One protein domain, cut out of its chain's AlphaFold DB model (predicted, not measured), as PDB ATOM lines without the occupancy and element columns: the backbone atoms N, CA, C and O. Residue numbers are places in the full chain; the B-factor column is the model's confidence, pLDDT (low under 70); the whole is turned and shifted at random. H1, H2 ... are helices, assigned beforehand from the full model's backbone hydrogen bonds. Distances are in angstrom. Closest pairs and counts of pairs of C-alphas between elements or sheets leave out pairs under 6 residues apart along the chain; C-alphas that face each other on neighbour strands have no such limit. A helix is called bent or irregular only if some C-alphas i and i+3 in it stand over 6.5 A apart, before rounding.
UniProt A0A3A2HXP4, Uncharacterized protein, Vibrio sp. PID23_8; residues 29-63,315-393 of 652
ATOM      1  N   LEU A  29      -0.337   0.032  46.520       89.56
ATOM      2  CA  LEU A  29       1.104   0.039  46.251       89.56
ATOM      3  C   LEU A  29       1.476  -1.013  45.202       89.56
ATOM      4  O   LEU A  29       2.281  -0.744  44.314       89.56
ATOM      5  N   GLU A  30       0.871  -2.192  45.327       90.75
ATOM      6  CA  GLU A  30       1.081  -3.337  44.450       90.75
ATOM      7  C   GLU A  30       0.645  -3.022  43.015       90.75
ATOM      8  O   GLU A  30       1.450  -3.158  42.097       90.75
ATOM      9  N   GLU A  31      -0.567  -2.490  42.819       91.94
ATOM     10  CA  GLU A  31      -1.048  -2.070  41.494       91.94
ATOM     11  C   GLU A  31      -0.113  -1.038  40.861       91.94
ATOM     12  O   GLU A  31       0.270  -1.172  39.699       91.94
ATOM     13  N   LYS A  32       0.311  -0.019  41.627       92.12
ATOM     14  CA  LYS A  32       1.235   1.001  41.119       92.12
ATOM     15  C   LYS A  32       2.562   0.387  40.679       92.12
ATOM     16  O   LYS A  32       3.091   0.779  39.638       92.12
ATOM     17  N   GLN A  33       3.106  -0.541  41.463       91.94
ATOM     18  CA  GLN A  33       4.364  -1.220  41.154       91.94
ATOM     19  C   GLN A  33       4.245  -2.075  39.891       91.94
ATOM     20  O   GLN A  33       5.070  -1.911  38.994       91.94
ATOM     21  N   ILE A  34       3.201  -2.900  39.784       93.69
ATOM     22  CA  ILE A  34       2.955  -3.766  38.622       93.69
ATOM     23  C   ILE A  34       2.776  -2.931  37.353       93.69
ATOM     24  O   ILE A  34       3.448  -3.165  36.353       93.69
ATOM     25  N   LEU A  35       1.921  -1.907  37.394       94.44
ATOM     26  CA  LEU A  35       1.682  -1.040  36.240       94.44
ATOM     27  C   LEU A  35       2.946  -0.292  35.817       94.44
ATOM     28  O   LEU A  35       3.220  -0.172  34.625       94.44
ATOM     29  N   THR A  36       3.739   0.182  36.782       92.81
ATOM     30  CA  THR A  36       5.027   0.830  36.493       92.81
ATOM     31  C   THR A  36       5.997  -0.153  35.841       92.81
ATOM     32  O   THR A  36       6.640   0.196  34.853       92.81
ATOM     33  N   GLU A  37       6.085  -1.383  36.355       92.31
ATOM     34  CA  GLU A  37       6.931  -2.438  35.799       92.31
ATOM     35  C   GLU A  37       6.526  -2.768  34.358       92.31
ATOM     36  O   GLU A  37       7.369  -2.702  33.461       92.31
ATOM     37  N   ILE A  38       5.242  -3.043  34.114       93.69
ATOM     38  CA  ILE A  38       4.720  -3.347  32.778       93.69
ATOM     39  C   ILE A  38       5.008  -2.190  31.821       93.69
ATOM     40  O   ILE A  38       5.608  -2.396  30.768       93.69
ATOM     41  N   ARG A  39       4.617  -0.966  32.191       93.38
ATOM     42  CA  ARG A  39       4.755   0.223  31.343       93.38
ATOM     43  C   ARG A  39       6.198   0.440  30.920       93.38
ATOM     44  O   ARG A  39       6.493   0.597  29.738       93.38
ATOM     45  N   ASN A  40       7.095   0.471  31.898       93.06
ATOM     46  CA  ASN A  40       8.484   0.819  31.662       93.06
ATOM     47  C   ASN A  40       9.153  -0.242  30.781       93.06
ATOM     48  O   ASN A  40       9.834   0.116  29.821       93.06
ATOM     49  N   ASN A  41       8.901  -1.530  31.049       91.38
ATOM     50  CA  ASN A  41       9.453  -2.625  30.255       91.38
ATOM     51  C   ASN A  41       8.876  -2.678  28.834       91.38
ATOM     52  O   ASN A  41       9.643  -2.779  27.879       91.38
ATOM     53  N   VAL A  42       7.553  -2.578  28.676       90.69
ATOM     54  CA  VAL A  42       6.894  -2.664  27.362       90.69
ATOM     55  C   VAL A  42       7.274  -1.470  26.492       90.69
ATOM     56  O   VAL A  42       7.826  -1.649  25.409       90.69
ATOM     57  N   PHE A  43       7.027  -0.245  26.957       91.44
ATOM     58  CA  PHE A  43       7.228   0.942  26.125       91.44
ATOM     59  C   PHE A  43       8.703   1.325  26.003       91.44
ATOM     60  O   PHE A  43       9.153   1.720  24.928       91.44
ATOM     61  N   GLY A  44       9.479   1.182  27.080       90.44
ATOM     62  CA  GLY A  44      10.920   1.406  27.035       90.44
ATOM     63  C   GLY A  44      11.631   0.353  26.180       90.44
ATOM     64  O   GLY A  44      12.468   0.699  25.346       90.44
ATOM     65  N   GLY A  45      11.237  -0.919  26.305       88.56
ATOM     66  CA  GLY A  45      11.746  -2.018  25.485       88.56
ATOM     67  C   GLY A  45      11.396  -1.864  24.006       88.56
ATOM     68  O   GLY A  45      12.286  -1.982  23.164       88.56
ATOM     69  N   ALA A  46      10.146  -1.517  23.680       87.00
ATOM     70  CA  ALA A  46       9.721  -1.243  22.306       87.00
ATOM     71  C   ALA A  46      10.533  -0.102  21.673       87.00
ATOM     72  O   ALA A  46      10.981  -0.212  20.532       87.00
ATOM     73  N   ARG A  47      10.808   0.965  22.436       88.94
ATOM     74  CA  ARG A  47      11.630   2.088  21.965       88.94
ATOM     75  C   ARG A  47      13.064   1.670  21.642       88.94
ATOM     76  O   ARG A  47      13.617   2.098  20.630       88.94
ATOM     77  N   LEU A  48      13.666   0.829  22.484       89.75
ATOM     78  CA  LEU A  48      14.999   0.288  22.224       89.75
ATOM     79  C   LEU A  48      15.012  -0.680  21.036       89.75
ATOM     80  O   LEU A  48      15.929  -0.612  20.219       89.75
ATOM     81  N   ASP A  49      14.001  -1.543  20.896       87.44
ATOM     82  CA  ASP A  49      13.875  -2.447  19.743       87.44
ATOM     83  C   ASP A  49      13.776  -1.656  18.431       87.44
ATOM     84  O   ASP A  49      14.514  -1.952  17.486       87.44
ATOM     85  N   ALA A  50      12.975  -0.585  18.394       86.44
ATOM     86  CA  ALA A  50      12.891   0.316  17.245       86.44
ATOM     87  C   ALA A  50      14.263   0.906  16.875       86.44
ATOM     88  O   ALA A  50      14.636   0.939  15.697       86.44
ATOM     89  N   ALA A  51      15.064   1.306  17.865       87.62
ATOM     90  CA  ALA A  51      16.419   1.793  17.635       87.62
ATOM     91  C   ALA A  51      17.371   0.697  17.121       87.62
ATOM     92  O   ALA A  51      18.117   0.931  16.168       87.62
ATOM     93  N   PHE A  52      17.328  -0.514  17.689       87.62
ATOM     94  CA  PHE A  52      18.186  -1.639  17.284       87.62
ATOM     95  C   PHE A  52      17.856  -2.164  15.886       87.62
ATOM     96  O   PHE A  52      18.754  -2.546  15.130       87.62
ATOM     97  N   ARG A  53      16.575  -2.127  15.513       87.25
ATOM     98  CA  ARG A  53      16.102  -2.383  14.145       87.25
ATOM     99  C   ARG A  53      16.311  -1.192  13.213       87.25
ATOM    100  O   ARG A  53      16.015  -1.300  12.026       87.25
ATOM    101  N   GLN A  54      16.835  -0.082  13.734       87.81
ATOM    102  CA  GLN A  54      17.078   1.172  13.023       87.81
ATOM    103  C   GLN A  54      15.801   1.789  12.414       87.81
ATOM    104  O   GLN A  54      15.872   2.622  11.509       87.81
ATOM    105  N   ALA A  55      14.624   1.444  12.948       87.19
ATOM    106  CA  ALA A  55      13.339   1.995  12.533       87.19
ATOM    107  C   ALA A  55      13.276   3.515  12.772       87.19
ATOM    108  O   ALA A  55      12.756   4.244  11.925       87.19
ATOM    109  N   THR A  56      13.902   4.012  13.846       84.75
ATOM    110  CA  THR A  56      13.975   5.450  14.159       84.75
ATOM    111  C   THR A  56      14.721   6.244  13.090       84.75
ATOM    112  O   THR A  56      14.184   7.216  12.560       84.75
ATOM    113  N   ILE A  57      15.930   5.814  12.698       87.44
ATOM    114  CA  ILE A  57      16.701   6.527  11.665       87.44
ATOM    115  C   ILE A  57      16.156   6.292  10.250       87.44
ATOM    116  O   ILE A  57      16.383   7.126   9.377       87.44
ATOM    117  N   SER A  58      15.396   5.213  10.021       86.56
ATOM    118  CA  SER A  58      14.654   4.995   8.769       86.56
ATOM    119  C   SER A  58      13.412   5.882   8.624       86.56
ATOM    120  O   SER A  58      12.812   5.915   7.551       86.56
ATOM    121  N   GLY A  59      12.998   6.567   9.697       84.19
ATOM    122  CA  GLY A  59      11.768   7.357   9.746       84.19
ATOM    123  C   GLY A  59      10.476   6.540   9.877       84.19
ATOM    124  O   GLY A  59       9.405   7.136   9.831       84.19
ATOM    125  N   GLN A  60      10.551   5.213  10.041       83.00
ATOM    126  CA  GLN A  60       9.380   4.358  10.299       83.00
ATOM    127  C   GLN A  60       8.785   4.607  11.690       83.00
ATOM    128  O   GLN A  60       7.569   4.680  11.832       83.00
ATOM    129  N   GLU A  61       9.646   4.784  12.693       82.75
ATOM    130  CA  GLU A  61       9.265   5.093  14.077       82.75
ATOM    131  C   GLU A  61       9.963   6.377  14.544       82.75
ATOM    132  O   GLU A  61      10.944   6.328  15.291       82.75
ATOM    133  N   PRO A  62       9.536   7.544  14.034       84.06
ATOM    134  CA  PRO A  62      10.222   8.804  14.272       84.06
ATOM    135  C   PRO A  62      10.213   9.208  15.756       84.06
ATOM    136  O   PRO A  62       9.282   8.869  16.494       84.06
ATOM    137  N   PRO A  63      11.227   9.972  16.201       89.31
ATOM    138  CA  PRO A  63      11.351  10.345  17.596       89.31
ATOM    139  C   PRO A  63      10.359  11.442  18.014       89.31
ATOM    140  O   PRO A  63      10.076  12.357  17.237       89.31
ATOM    141  N   ALA A 315      17.552   8.194   7.053       85.06
ATOM    142  CA  ALA A 315      18.846   7.673   6.640       85.06
ATOM    143  C   ALA A 315      18.679   6.261   6.059       85.06
ATOM    144  O   ALA A 315      17.811   5.499   6.486       85.06
ATOM    145  N   GLN A 316      19.518   5.898   5.083       80.81
ATOM    146  CA  GLN A 316      19.543   4.519   4.596       80.81
ATOM    147  C   GLN A 316      19.968   3.577   5.721       80.81
ATOM    148  O   GLN A 316      20.994   3.784   6.366       80.81
ATOM    149  N   VAL A 317      19.172   2.533   5.918       67.94
ATOM    150  CA  VAL A 317      19.385   1.532   6.959       67.94
ATOM    151  C   VAL A 317      19.982   0.278   6.345       67.94
ATOM    152  O   VAL A 317      19.377  -0.350   5.474       67.94
ATOM    153  N   LEU A 318      21.165  -0.098   6.827       68.56
ATOM    154  CA  LEU A 318      21.694  -1.447   6.693       68.56
ATOM    155  C   LEU A 318      21.432  -2.148   8.027       68.56
ATOM    156  O   LEU A 318      21.830  -1.658   9.080       68.56
ATOM    157  N   ALA A 319      20.724  -3.277   8.001       63.28
ATOM    158  CA  ALA A 319      20.461  -4.043   9.215       63.28
ATOM    159  C   ALA A 319      21.791  -4.379   9.920       63.28
ATOM    160  O   ALA A 319      22.698  -4.912   9.280       63.28
ATOM    161  N   GLY A 320      21.917  -4.048  11.211       62.34
ATOM    162  CA  GLY A 320      23.215  -4.149  11.894       62.34
ATOM    163  C   GLY A 320      23.214  -4.296  13.417       62.34
ATOM    164  O   GLY A 320      24.250  -4.656  13.962       62.34
ATOM    165  N   GLY A 321      22.093  -4.098  14.120       74.75
ATOM    166  CA  GLY A 321      22.041  -4.268  15.578       74.75
ATOM    167  C   GLY A 321      22.967  -3.315  16.351       74.75
ATOM    168  O   GLY A 321      23.184  -2.179  15.937       74.75
ATOM    169  N   VAL A 322      23.475  -3.773  17.498       84.38
ATOM    170  CA  VAL A 322      24.376  -3.023  18.394       84.38
ATOM    171  C   VAL A 322      25.827  -3.437  18.144       84.38
ATOM    172  O   VAL A 322      26.127  -4.631  18.120       84.38
ATOM    173  N   SER A 323      26.731  -2.459  18.047       88.62
ATOM    174  CA  SER A 323      28.169  -2.679  17.838       88.62
ATOM    175  C   SER A 323      29.012  -2.030  18.943       88.62
ATOM    176  O   SER A 323      28.535  -1.159  19.656       88.62
ATOM    177  N   ALA A 324      30.282  -2.427  19.091       91.44
ATOM    178  CA  ALA A 324      31.158  -1.914  20.156       91.44
ATOM    179  C   ALA A 324      31.415  -0.397  20.043       91.44
ATOM    180  O   ALA A 324      31.743   0.081  18.951       91.44
ATOM    181  N   CYS A 325      31.359   0.336  21.166       92.50
ATOM    182  CA  CYS A 325      31.540   1.795  21.189       92.50
ATOM    183  C   CYS A 325      32.907   2.242  20.645       92.50
ATOM    184  O   CYS A 325      33.013   3.209  19.889       92.50
ATOM    185  N   ALA A 326      33.967   1.489  20.964       91.06
ATOM    186  CA  ALA A 326      35.352   1.808  20.602       91.06
ATOM    187  C   ALA A 326      35.613   1.926  19.085       91.06
ATOM    188  O   ALA A 326      36.654   2.444  18.674       91.06
ATOM    189  N   LEU A 327      34.692   1.436  18.253       91.12
ATOM    190  CA  LEU A 327      34.802   1.443  16.798       91.12
ATOM    191  C   LEU A 327      34.035   2.599  16.133       91.12
ATOM    192  O   LEU A 327      34.127   2.746  14.919       91.12
ATOM    193  N   ALA A 328      33.355   3.471  16.892       90.44
ATOM    194  CA  ALA A 328      32.565   4.574  16.328       90.44
ATOM    195  C   ALA A 328      33.363   5.463  15.353       90.44
ATOM    196  O   ALA A 328      32.848   5.880  14.316       90.44
ATOM    197  N   THR A 329      34.646   5.703  15.628       90.31
ATOM    198  CA  THR A 329      35.527   6.523  14.776       90.31
ATOM    199  C   THR A 329      36.035   5.817  13.515       90.31
ATOM    200  O   THR A 329      36.638   6.469  12.661       90.31
ATOM    201  N   GLN A 330      35.793   4.508  13.395       91.88
ATOM    202  CA  GLN A 330      36.196   3.648  12.275       91.88
ATOM    203  C   GLN A 330      35.026   3.321  11.331       91.88
ATOM    204  O   GLN A 330      35.203   2.561  10.380       91.88
ATOM    205  N   SER A 331      33.848   3.893  11.586       91.94
ATOM    206  CA  SER A 331      32.625   3.649  10.820       91.94
ATOM    207  C   SER A 331      32.784   4.023   9.346       91.94
ATOM    208  O   SER A 331      33.316   5.081   9.018       91.94
ATOM    209  N   SER A 332      32.263   3.191   8.449       90.81
ATOM    210  CA  SER A 332      32.312   3.418   7.000       90.81
ATOM    211  C   SER A 332      31.110   4.198   6.457       90.81
ATOM    212  O   SER A 332      31.186   4.772   5.371       90.81
ATOM    213  N   ASN A 333      29.995   4.224   7.194       90.50
ATOM    214  CA  ASN A 333      28.749   4.898   6.822       90.50
ATOM    215  C   ASN A 333      27.913   5.278   8.063       90.50
ATOM    216  O   ASN A 333      28.240   4.892   9.186       90.50
ATOM    217  N   SER A 334      26.822   6.022   7.861       89.44
ATOM    218  CA  SER A 334      25.966   6.535   8.939       89.44
ATOM    219  C   SER A 334      25.227   5.448   9.725       89.44
ATOM    220  O   SER A 334      25.062   5.591  10.933       89.44
ATOM    221  N   SER A 335      24.809   4.359   9.075       89.00
ATOM    222  CA  SER A 335      24.155   3.227   9.740       89.00
ATOM    223  C   SER A 335      25.139   2.508  10.666       89.00
ATOM    224  O   SER A 335      24.843   2.332  11.844       89.00
ATOM    225  N   GLU A 336      26.354   2.210  10.190       90.56
ATOM    226  CA  GLU A 336      27.422   1.625  11.015       90.56
ATOM    227  C   GLU A 336      27.789   2.543  12.192       90.56
ATOM    228  O   GLU A 336      27.796   2.093  13.339       90.56
ATOM    229  N   LEU A 337      27.969   3.845  11.937       92.75
ATOM    230  CA  LEU A 337      28.202   4.840  12.986       92.75
ATOM    231  C   LEU A 337      27.102   4.817  14.046       92.75
ATOM    232  O   LEU A 337      27.403   4.800  15.238       92.75
ATOM    233  N   PHE A 338      25.837   4.775  13.632       92.62
ATOM    234  CA  PHE A 338      24.715   4.706  14.559       92.62
ATOM    235  C   PHE A 338      24.758   3.428  15.412       92.62
ATOM    236  O   PHE A 338      24.581   3.524  16.623       92.62
ATOM    237  N   THR A 339      25.092   2.260  14.842       92.00
ATOM    238  CA  THR A 339      25.235   1.013  15.628       92.00
ATOM    239  C   THR A 339      26.327   1.092  16.697       92.00
ATOM    240  O   THR A 339      26.145   0.568  17.798       92.00
ATOM    241  N   HIS A 340      27.443   1.769  16.409       93.94
ATOM    242  CA  HIS A 340      28.519   1.979  17.379       93.94
ATOM    243  C   HIS A 340      28.138   2.997  18.452       93.94
ATOM    244  O   HIS A 340      28.424   2.784  19.629       93.94
ATOM    245  N   LEU A 341      27.466   4.086  18.067       94.69
ATOM    246  CA  LEU A 341      26.994   5.091  19.016       94.69
ATOM    247  C   LEU A 341      25.903   4.521  19.932       94.69
ATOM    248  O   LEU A 341      25.942   4.803  21.124       94.69
ATOM    249  N   ILE A 342      25.016   3.645  19.441       93.81
ATOM    250  CA  ILE A 342      24.121   2.850  20.302       93.81
ATOM    251  C   ILE A 342      24.938   2.050  21.324       93.81
ATOM    252  O   ILE A 342      24.610   2.059  22.507       93.81
ATOM    253  N   GLY A 343      26.018   1.393  20.888       92.94
ATOM    254  CA  GLY A 343      26.947   0.704  21.784       92.94
ATOM    255  C   GLY A 343      27.478   1.603  22.894       92.94
ATOM    256  O   GLY A 343      27.437   1.218  24.057       92.94
ATOM    257  N   CYS A 344      27.896   2.828  22.565       95.38
ATOM    258  CA  CYS A 344      28.327   3.813  23.562       95.38
ATOM    259  C   CYS A 344      27.219   4.152  24.565       95.38
ATOM    260  O   CYS A 344      27.469   4.195  25.770       95.38
ATOM    261  N   VAL A 345      25.991   4.360  24.084       94.25
ATOM    262  CA  VAL A 345      24.836   4.642  24.946       94.25
ATOM    263  C   VAL A 345      24.582   3.476  25.912       94.25
ATOM    264  O   VAL A 345      24.409   3.697  27.109       94.25
ATOM    265  N   LEU A 346      24.627   2.232  25.426       91.50
ATOM    266  CA  LEU A 346      24.416   1.029  26.243       91.50
ATOM    267  C   LEU A 346      25.583   0.714  27.192       91.50
ATOM    268  O   LEU A 346      25.367   0.130  28.251       91.50
ATOM    269  N   GLU A 347      26.802   1.133  26.853       93.31
ATOM    270  CA  GLU A 347      27.960   1.124  27.758       93.31
ATOM    271  C   GLU A 347      27.853   2.194  28.868       93.31
ATOM    272  O   GLU A 347      28.701   2.238  29.760       93.31
ATOM    273  N   GLY A 348      26.810   3.035  28.849       91.94
ATOM    274  CA  GLY A 348      26.533   4.039  29.876       91.94
ATOM    275  C   GLY A 348      27.311   5.343  29.706       91.94
ATOM    276  O   GLY A 348      27.518   6.053  30.690       91.94
ATOM    277  N   GLN A 349      27.766   5.656  28.487       94.56
ATOM    278  CA  GLN A 349      28.451   6.919  28.198       94.56
ATOM    279  C   GLN A 349      27.504   8.118  28.350       94.56
ATOM    280  O   GLN A 349      26.308   8.027  28.044       94.56
ATOM    281  N   ASP A 350      28.048   9.258  28.786       89.69
ATOM    282  CA  ASP A 350      27.285  10.500  28.917       89.69
ATOM    283  C   ASP A 350      26.789  10.983  27.536       89.69
ATOM    284  O   ASP A 350      27.550  10.926  26.560       89.69
ATOM    285  N   PRO A 351      25.539  11.480  27.417       88.88
ATOM    286  CA  PRO A 351      25.022  12.008  26.157       88.88
ATOM    287  C   PRO A 351      25.938  13.044  25.500       88.88
ATOM    288  O   PRO A 351      26.075  13.046  24.277       88.88
ATOM    289  N   GLN A 352      26.597  13.906  26.281       87.06
ATOM    290  CA  GLN A 352      27.486  14.936  25.743       87.06
ATOM    291  C   GLN A 352      28.695  14.330  25.024       87.06
ATOM    292  O   GLN A 352      29.071  14.832  23.965       87.06
ATOM    293  N   ASP A 353      29.254  13.233  25.538       90.56
ATOM    294  CA  ASP A 353      30.403  12.549  24.933       90.56
ATOM    295  C   ASP A 353      30.011  11.828  23.633       90.56
ATOM    296  O   ASP A 353      30.716  11.899  22.616       90.56
ATOM    297  N   VAL A 354      28.839  11.187  23.627       93.38
ATOM    298  CA  VAL A 354      28.284  10.536  22.430       93.38
ATOM    299  C   VAL A 354      27.975  11.573  21.348       93.38
ATOM    300  O   VAL A 354      28.350  11.391  20.185       93.38
ATOM    301  N   PHE A 355      27.364  12.703  21.711       91.12
ATOM    302  CA  PHE A 355      27.090  13.789  20.770       91.12
ATOM    303  C   PHE A 355      28.372  14.464  20.278       91.12
ATOM    304  O   PHE A 355      28.487  14.733  19.083       91.12
ATOM    305  N   ALA A 356      29.366  14.686  21.142       90.19
ATOM    306  CA  ALA A 356      30.665  15.213  20.730       90.19
ATOM    307  C   ALA A 356      31.329  14.308  19.681       90.19
ATOM    308  O   ALA A 356      31.863  14.804  18.686       90.19
ATOM    309  N   THR A 357      31.223  12.987  19.848       93.38
ATOM    310  CA  THR A 357      31.698  12.010  18.859       93.38
ATOM    311  C   THR A 357      30.927  12.127  17.541       93.38
ATOM    312  O   THR A 357      31.546  12.244  16.482       93.38
ATOM    313  N   LEU A 358      29.590  12.172  17.588       93.62
ATOM    314  CA  LEU A 358      28.734  12.344  16.407       93.62
ATOM    315  C   LEU A 358      29.101  13.609  15.610       93.62
ATOM    316  O   LEU A 358      29.331  13.539  14.401       93.62
ATOM    317  N   PHE A 359      29.192  14.761  16.281       91.81
ATOM    318  CA  PHE A 359      29.540  16.032  15.642       91.81
ATOM    319  C   PHE A 359      30.989  16.047  15.138       91.81
ATOM    320  O   PHE A 359      31.252  16.560  14.048       91.81
ATOM    321  N   GLY A 360      31.922  15.439  15.876       92.44
ATOM    322  CA  GLY A 360      33.313  15.290  15.449       92.44
ATOM    323  C   GLY A 360      33.448  14.479  14.156       92.44
ATOM    324  O   GLY A 360      34.211  14.862  13.265       92.44
ATOM    325  N   ILE A 361      32.671  13.402  14.002       93.88
ATOM    326  CA  ILE A 361      32.631  12.603  12.767       93.88
ATOM    327  C   ILE A 361      31.953  13.368  11.631       93.88
ATOM    328  O   ILE A 361      32.500  13.403  10.531       93.88
ATOM    329  N   ALA A 362      30.838  14.059  11.889       92.06
ATOM    330  CA  ALA A 362      30.196  14.912  10.885       92.06
ATOM    331  C   ALA A 362      31.161  15.965  10.311       92.06
ATOM    332  O   ALA A 362      31.137  16.252   9.114       92.06
ATOM    333  N   GLN A 363      32.028  16.529  11.159       92.00
ATOM    334  CA  GLN A 363      33.004  17.539  10.756       92.00
ATOM    335  C   GLN A 363      34.223  16.942  10.037       92.00
ATOM    336  O   GLN A 363      34.692  17.508   9.052       92.00
ATOM    337  N   SER A 364      34.768  15.831  10.540       94.44
ATOM    338  CA  SER A 364      36.033  15.263  10.046       94.44
ATOM    339  C   SER A 364      35.866  14.256   8.904       94.44
ATOM    340  O   SER A 364      36.786  14.089   8.104       94.44
ATOM    341  N   GLN A 365      34.708  13.600   8.804       94.50
ATOM    342  CA  GLN A 365      34.430  12.512   7.862       94.50
ATOM    343  C   GLN A 365      33.041  12.674   7.203       94.50
ATOM    344  O   GLN A 365      32.159  11.827   7.368       94.50
ATOM    345  N   PRO A 366      32.818  13.721   6.389       91.56
ATOM    346  CA  PRO A 366      31.510  14.003   5.780       91.56
ATOM    347  C   PRO A 366      31.012  12.919   4.805       91.56
ATOM    348  O   PRO A 366      29.831  12.894   4.467       91.56
ATOM    349  N   ALA A 367      31.896  12.027   4.342       90.94
ATOM    350  CA  ALA A 367      31.520  10.856   3.549       90.94
ATOM    351  C   ALA A 367      30.828   9.768   4.390       90.94
ATOM    352  O   ALA A 367      29.972   9.058   3.871       90.94
ATOM    353  N   VAL A 368      31.182   9.658   5.676       91.31
ATOM    354  CA  VAL A 368      30.576   8.715   6.627       91.31
ATOM    355  C   VAL A 368      29.250   9.265   7.128       91.31
ATOM    356  O   VAL A 368      28.245   8.555   7.122       91.31
ATOM    357  N   LEU A 369      29.235  10.542   7.522       91.12
ATOM    358  CA  LEU A 369      28.048  11.214   8.035       91.12
ATOM    359  C   LEU A 369      27.734  12.483   7.227       91.12
ATOM    360  O   LEU A 369      28.190  13.576   7.575       91.12
ATOM    361  N   PRO A 370      26.935  12.365   6.151       89.06
ATOM    362  CA  PRO A 370      26.480  13.517   5.387       89.06
ATOM    363  C   PRO A 370      25.669  14.494   6.246       89.06
ATOM    364  O   PRO A 370      24.820  14.083   7.041       89.06
ATOM    365  N   ALA A 371      25.842  15.797   6.011       87.12
ATOM    366  CA  ALA A 371      25.211  16.858   6.804       87.12
ATOM    367  C   ALA A 371      23.677  16.733   6.934       87.12
ATOM    368  O   ALA A 371      23.125  17.050   7.981       87.12
ATOM    369  N   HIS A 372      22.989  16.233   5.901       86.12
ATOM    370  CA  HIS A 372      21.531  16.061   5.913       86.12
ATOM    371  C   HIS A 372      21.045  14.894   6.793       86.12
ATOM    372  O   HIS A 372      19.875  14.863   7.158       86.12
ATOM    373  N   THR A 373      21.923  13.947   7.142       88.62
ATOM    374  CA  THR A 373      21.599  12.786   7.998       88.62
ATOM    375  C   THR A 373      21.935  13.009   9.471       88.62
ATOM    376  O   THR A 373      21.389  12.331  10.339       88.62
ATOM    377  N   LEU A 374      22.804  13.981   9.770       89.94
ATOM    378  CA  LEU A 374      23.208  14.319  11.132       89.94
ATOM    379  C   LEU A 374      22.006  14.593  12.067       89.94
ATOM    380  O   LEU A 374      22.008  14.037  13.166       89.94
ATOM    381  N   PRO A 375      20.964  15.360  11.671       90.00
ATOM    382  CA  PRO A 375      19.785  15.554  12.516       90.00
ATOM    383  C   PRO A 375      19.076  14.265  12.904       90.00
ATOM    384  O   PRO A 375      18.707  14.083  14.061       90.00
ATOM    385  N   THR A 376      18.919  13.364  11.943       91.00
ATOM    386  CA  THR A 376      18.236  12.085  12.115       91.00
ATOM    387  C   THR A 376      18.946  11.228  13.152       91.00
ATOM    388  O   THR A 376      18.311  10.730  14.077       91.00
ATOM    389  N   LEU A 377      20.274  11.107  13.046       91.62
ATOM    390  CA  LEU A 377      21.071  10.350  14.013       91.62
ATOM    391  C   LEU A 377      21.099  11.029  15.385       91.62
ATOM    392  O   LEU A 377      21.001  10.339  16.395       91.62
ATOM    393  N   TYR A 378      21.201  12.361  15.436       91.69
ATOM    394  CA  TYR A 378      21.186  13.110  16.694       91.69
ATOM    395  C   TYR A 378      19.894  12.862  17.483       91.69
ATOM    396  O   TYR A 378      19.949  12.436  18.638       91.69
ATOM    397  N   TYR A 379      18.732  13.070  16.854       91.62
ATOM    398  CA  TYR A 379      17.454  12.858  17.529       91.62
ATOM    399  C   TYR A 379      17.194  11.378  17.814       91.62
ATOM    400  O   TYR A 379      16.637  11.079  18.862       91.62
ATOM    401  N   ALA A 380      17.650  10.449  16.967       91.62
ATOM    402  CA  ALA A 380      17.548   9.021  17.260       91.62
ATOM    403  C   ALA A 380      18.395   8.596  18.475       91.62
ATOM    404  O   ALA A 380      17.947   7.783  19.274       91.62
ATOM    405  N   LEU A 381      19.592   9.162  18.667       92.31
ATOM    406  CA  LEU A 381      20.410   8.908  19.862       92.31
ATOM    407  C   LEU A 381      19.783   9.500  21.121       92.31
ATOM    408  O   LEU A 381      19.712   8.824  22.146       92.31
ATOM    409  N   LEU A 382      19.290  10.739  21.039       90.44
ATOM    410  CA  LEU A 382      18.554  11.356  22.141       90.44
ATOM    411  C   LEU A 382      17.338  10.506  22.533       90.44
ATOM    412  O   LEU A 382      17.041  10.340  23.712       90.44
ATOM    413  N   ASP A 383      16.669   9.931  21.542       90.75
ATOM    414  CA  ASP A 383      15.520   9.066  21.732       90.75
ATOM    415  C   ASP A 383      15.854   7.728  22.411       90.75
ATOM    416  O   ASP A 383      15.097   7.252  23.255       90.75
ATOM    417  N   ILE A 384      17.028   7.154  22.137       92.81
ATOM    418  CA  ILE A 384      17.523   5.967  22.856       92.81
ATOM    419  C   ILE A 384      17.765   6.291  24.332       92.81
ATOM    420  O   ILE A 384      17.376   5.508  25.201       92.81
ATOM    421  N   TYR A 385      18.356   7.452  24.639       91.81
ATOM    422  CA  TYR A 385      18.501   7.897  26.028       91.81
ATOM    423  C   TYR A 385      17.141   8.055  26.717       91.81
ATOM    424  O   TYR A 385      17.010   7.693  27.887       91.81
ATOM    425  N   GLN A 386      16.113   8.521  26.000       89.19
ATOM    426  CA  GLN A 386      14.750   8.530  26.533       89.19
ATOM    427  C   GLN A 386      14.192   7.119  26.730       89.19
ATOM    428  O   GLN A 386      13.591   6.870  27.769       89.19
ATOM    429  N   GLY A 387      14.422   6.191  25.797       92.19
ATOM    430  CA  GLY A 387      14.044   4.778  25.928       92.19
ATOM    431  C   GLY A 387      14.635   4.123  27.179       92.19
ATOM    432  O   GLY A 387      13.915   3.492  27.951       92.19
ATOM    433  N   LEU A 388      15.926   4.352  27.440       93.75
ATOM    434  CA  LEU A 388      16.579   3.934  28.684       93.75
ATOM    435  C   LEU A 388      15.970   4.630  29.907       93.75
ATOM    436  O   LEU A 388      15.697   3.979  30.912       93.75
ATOM    437  N   GLY A 389      15.712   5.935  29.820       92.44
ATOM    438  CA  GLY A 389      15.026   6.684  30.871       92.44
ATOM    439  C   GLY A 389      13.650   6.102  31.210       92.44
ATOM    440  O   GLY A 389      13.302   6.025  32.384       92.44
ATOM    441  N   ILE A 390      12.893   5.644  30.209       93.06
ATOM    442  CA  ILE A 390      11.590   4.993  30.394       93.06
ATOM    443  C   ILE A 390      11.760   3.653  31.108       93.06
ATOM    444  O   ILE A 390      11.085   3.416  32.106       93.06
ATOM    445  N   LEU A 391      12.700   2.812  30.661       91.81
ATOM    446  CA  LEU A 391      12.998   1.529  31.314       91.81
ATOM    447  C   LEU A 391      13.354   1.702  32.793       91.81
ATOM    448  O   LEU A 391      12.886   0.940  33.638       91.81
ATOM    449  N   TYR A 392      14.136   2.731  33.119       90.88
ATOM    450  CA  TYR A 392      14.535   3.033  34.493       90.88
ATOM    451  C   TYR A 392      13.491   3.832  35.291       90.88
ATOM    452  O   TYR A 392      13.739   4.157  36.451       90.88
ATOM    453  N   GLY A 393      12.332   4.156  34.706       88.88
ATOM    454  CA  GLY A 393      11.268   4.919  35.368       88.88
ATOM    455  C   GLY A 393      11.607   6.387  35.641       88.88
ATOM    456  O   GLY A 393      11.021   6.996  36.532       88.88
TER     457      GLY A 393
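This is residues 29 to 63 and 315 to 393 of the 652 residues of an uncharacterized protein of Vibrio sp. PID23_8 (UniProt A0A3A2HXP4). H3, H4 and H5 form an up-and-down bundle, each running against the one before; short H2 packs on H3, and long H1 runs along H5, its residues 29 to 35 sticking out. The printed part has 114 residues, five named helices, H1 to H5, and no named strand: all helix. It is compact, radius of gyration of the C-alphas 14.8 A, spanning 53 by 27 by 20 A.

Find C-alpha 29 at (1.104, 0.039, 46.251); from there H1 runs 33.7 A to residue 52. Then come H2, residues 325 to 330, irregular, with C-alphas 326 and 329 7.5 A apart; H3, residues 334 to 346; H4, residues 351 to 364; and H5, residues 374 to 391, 26.0 A long, which ends with C-alpha 391 at (12.998, 1.529, 31.314).

H1 touches H5 with residues 40 to 51 alone, opposite ways at a shallow tilt of 25 degrees; look at their closest C-alphas, Asn 40 and Leu 391, 4.6 A apart. H2 and H3 form a hairpin, closest at C-alphas 325 and 344, 4.5 A. H3 and H4 form another, closest at C-alphas 341 and 354, 6.6 A. H1 and H4 are apart. Every O i to N i+4 pair is within hydrogen-bond range in H1, H3, H4 and H5; H2 has 0 of 2, but 2 of 3 O i to N i+3 pairs.

Residues 64 to 314 are cut out, a 13.5 A gap between C-alphas 63 and 315. Residues 317 to 320 are under pLDDT 70.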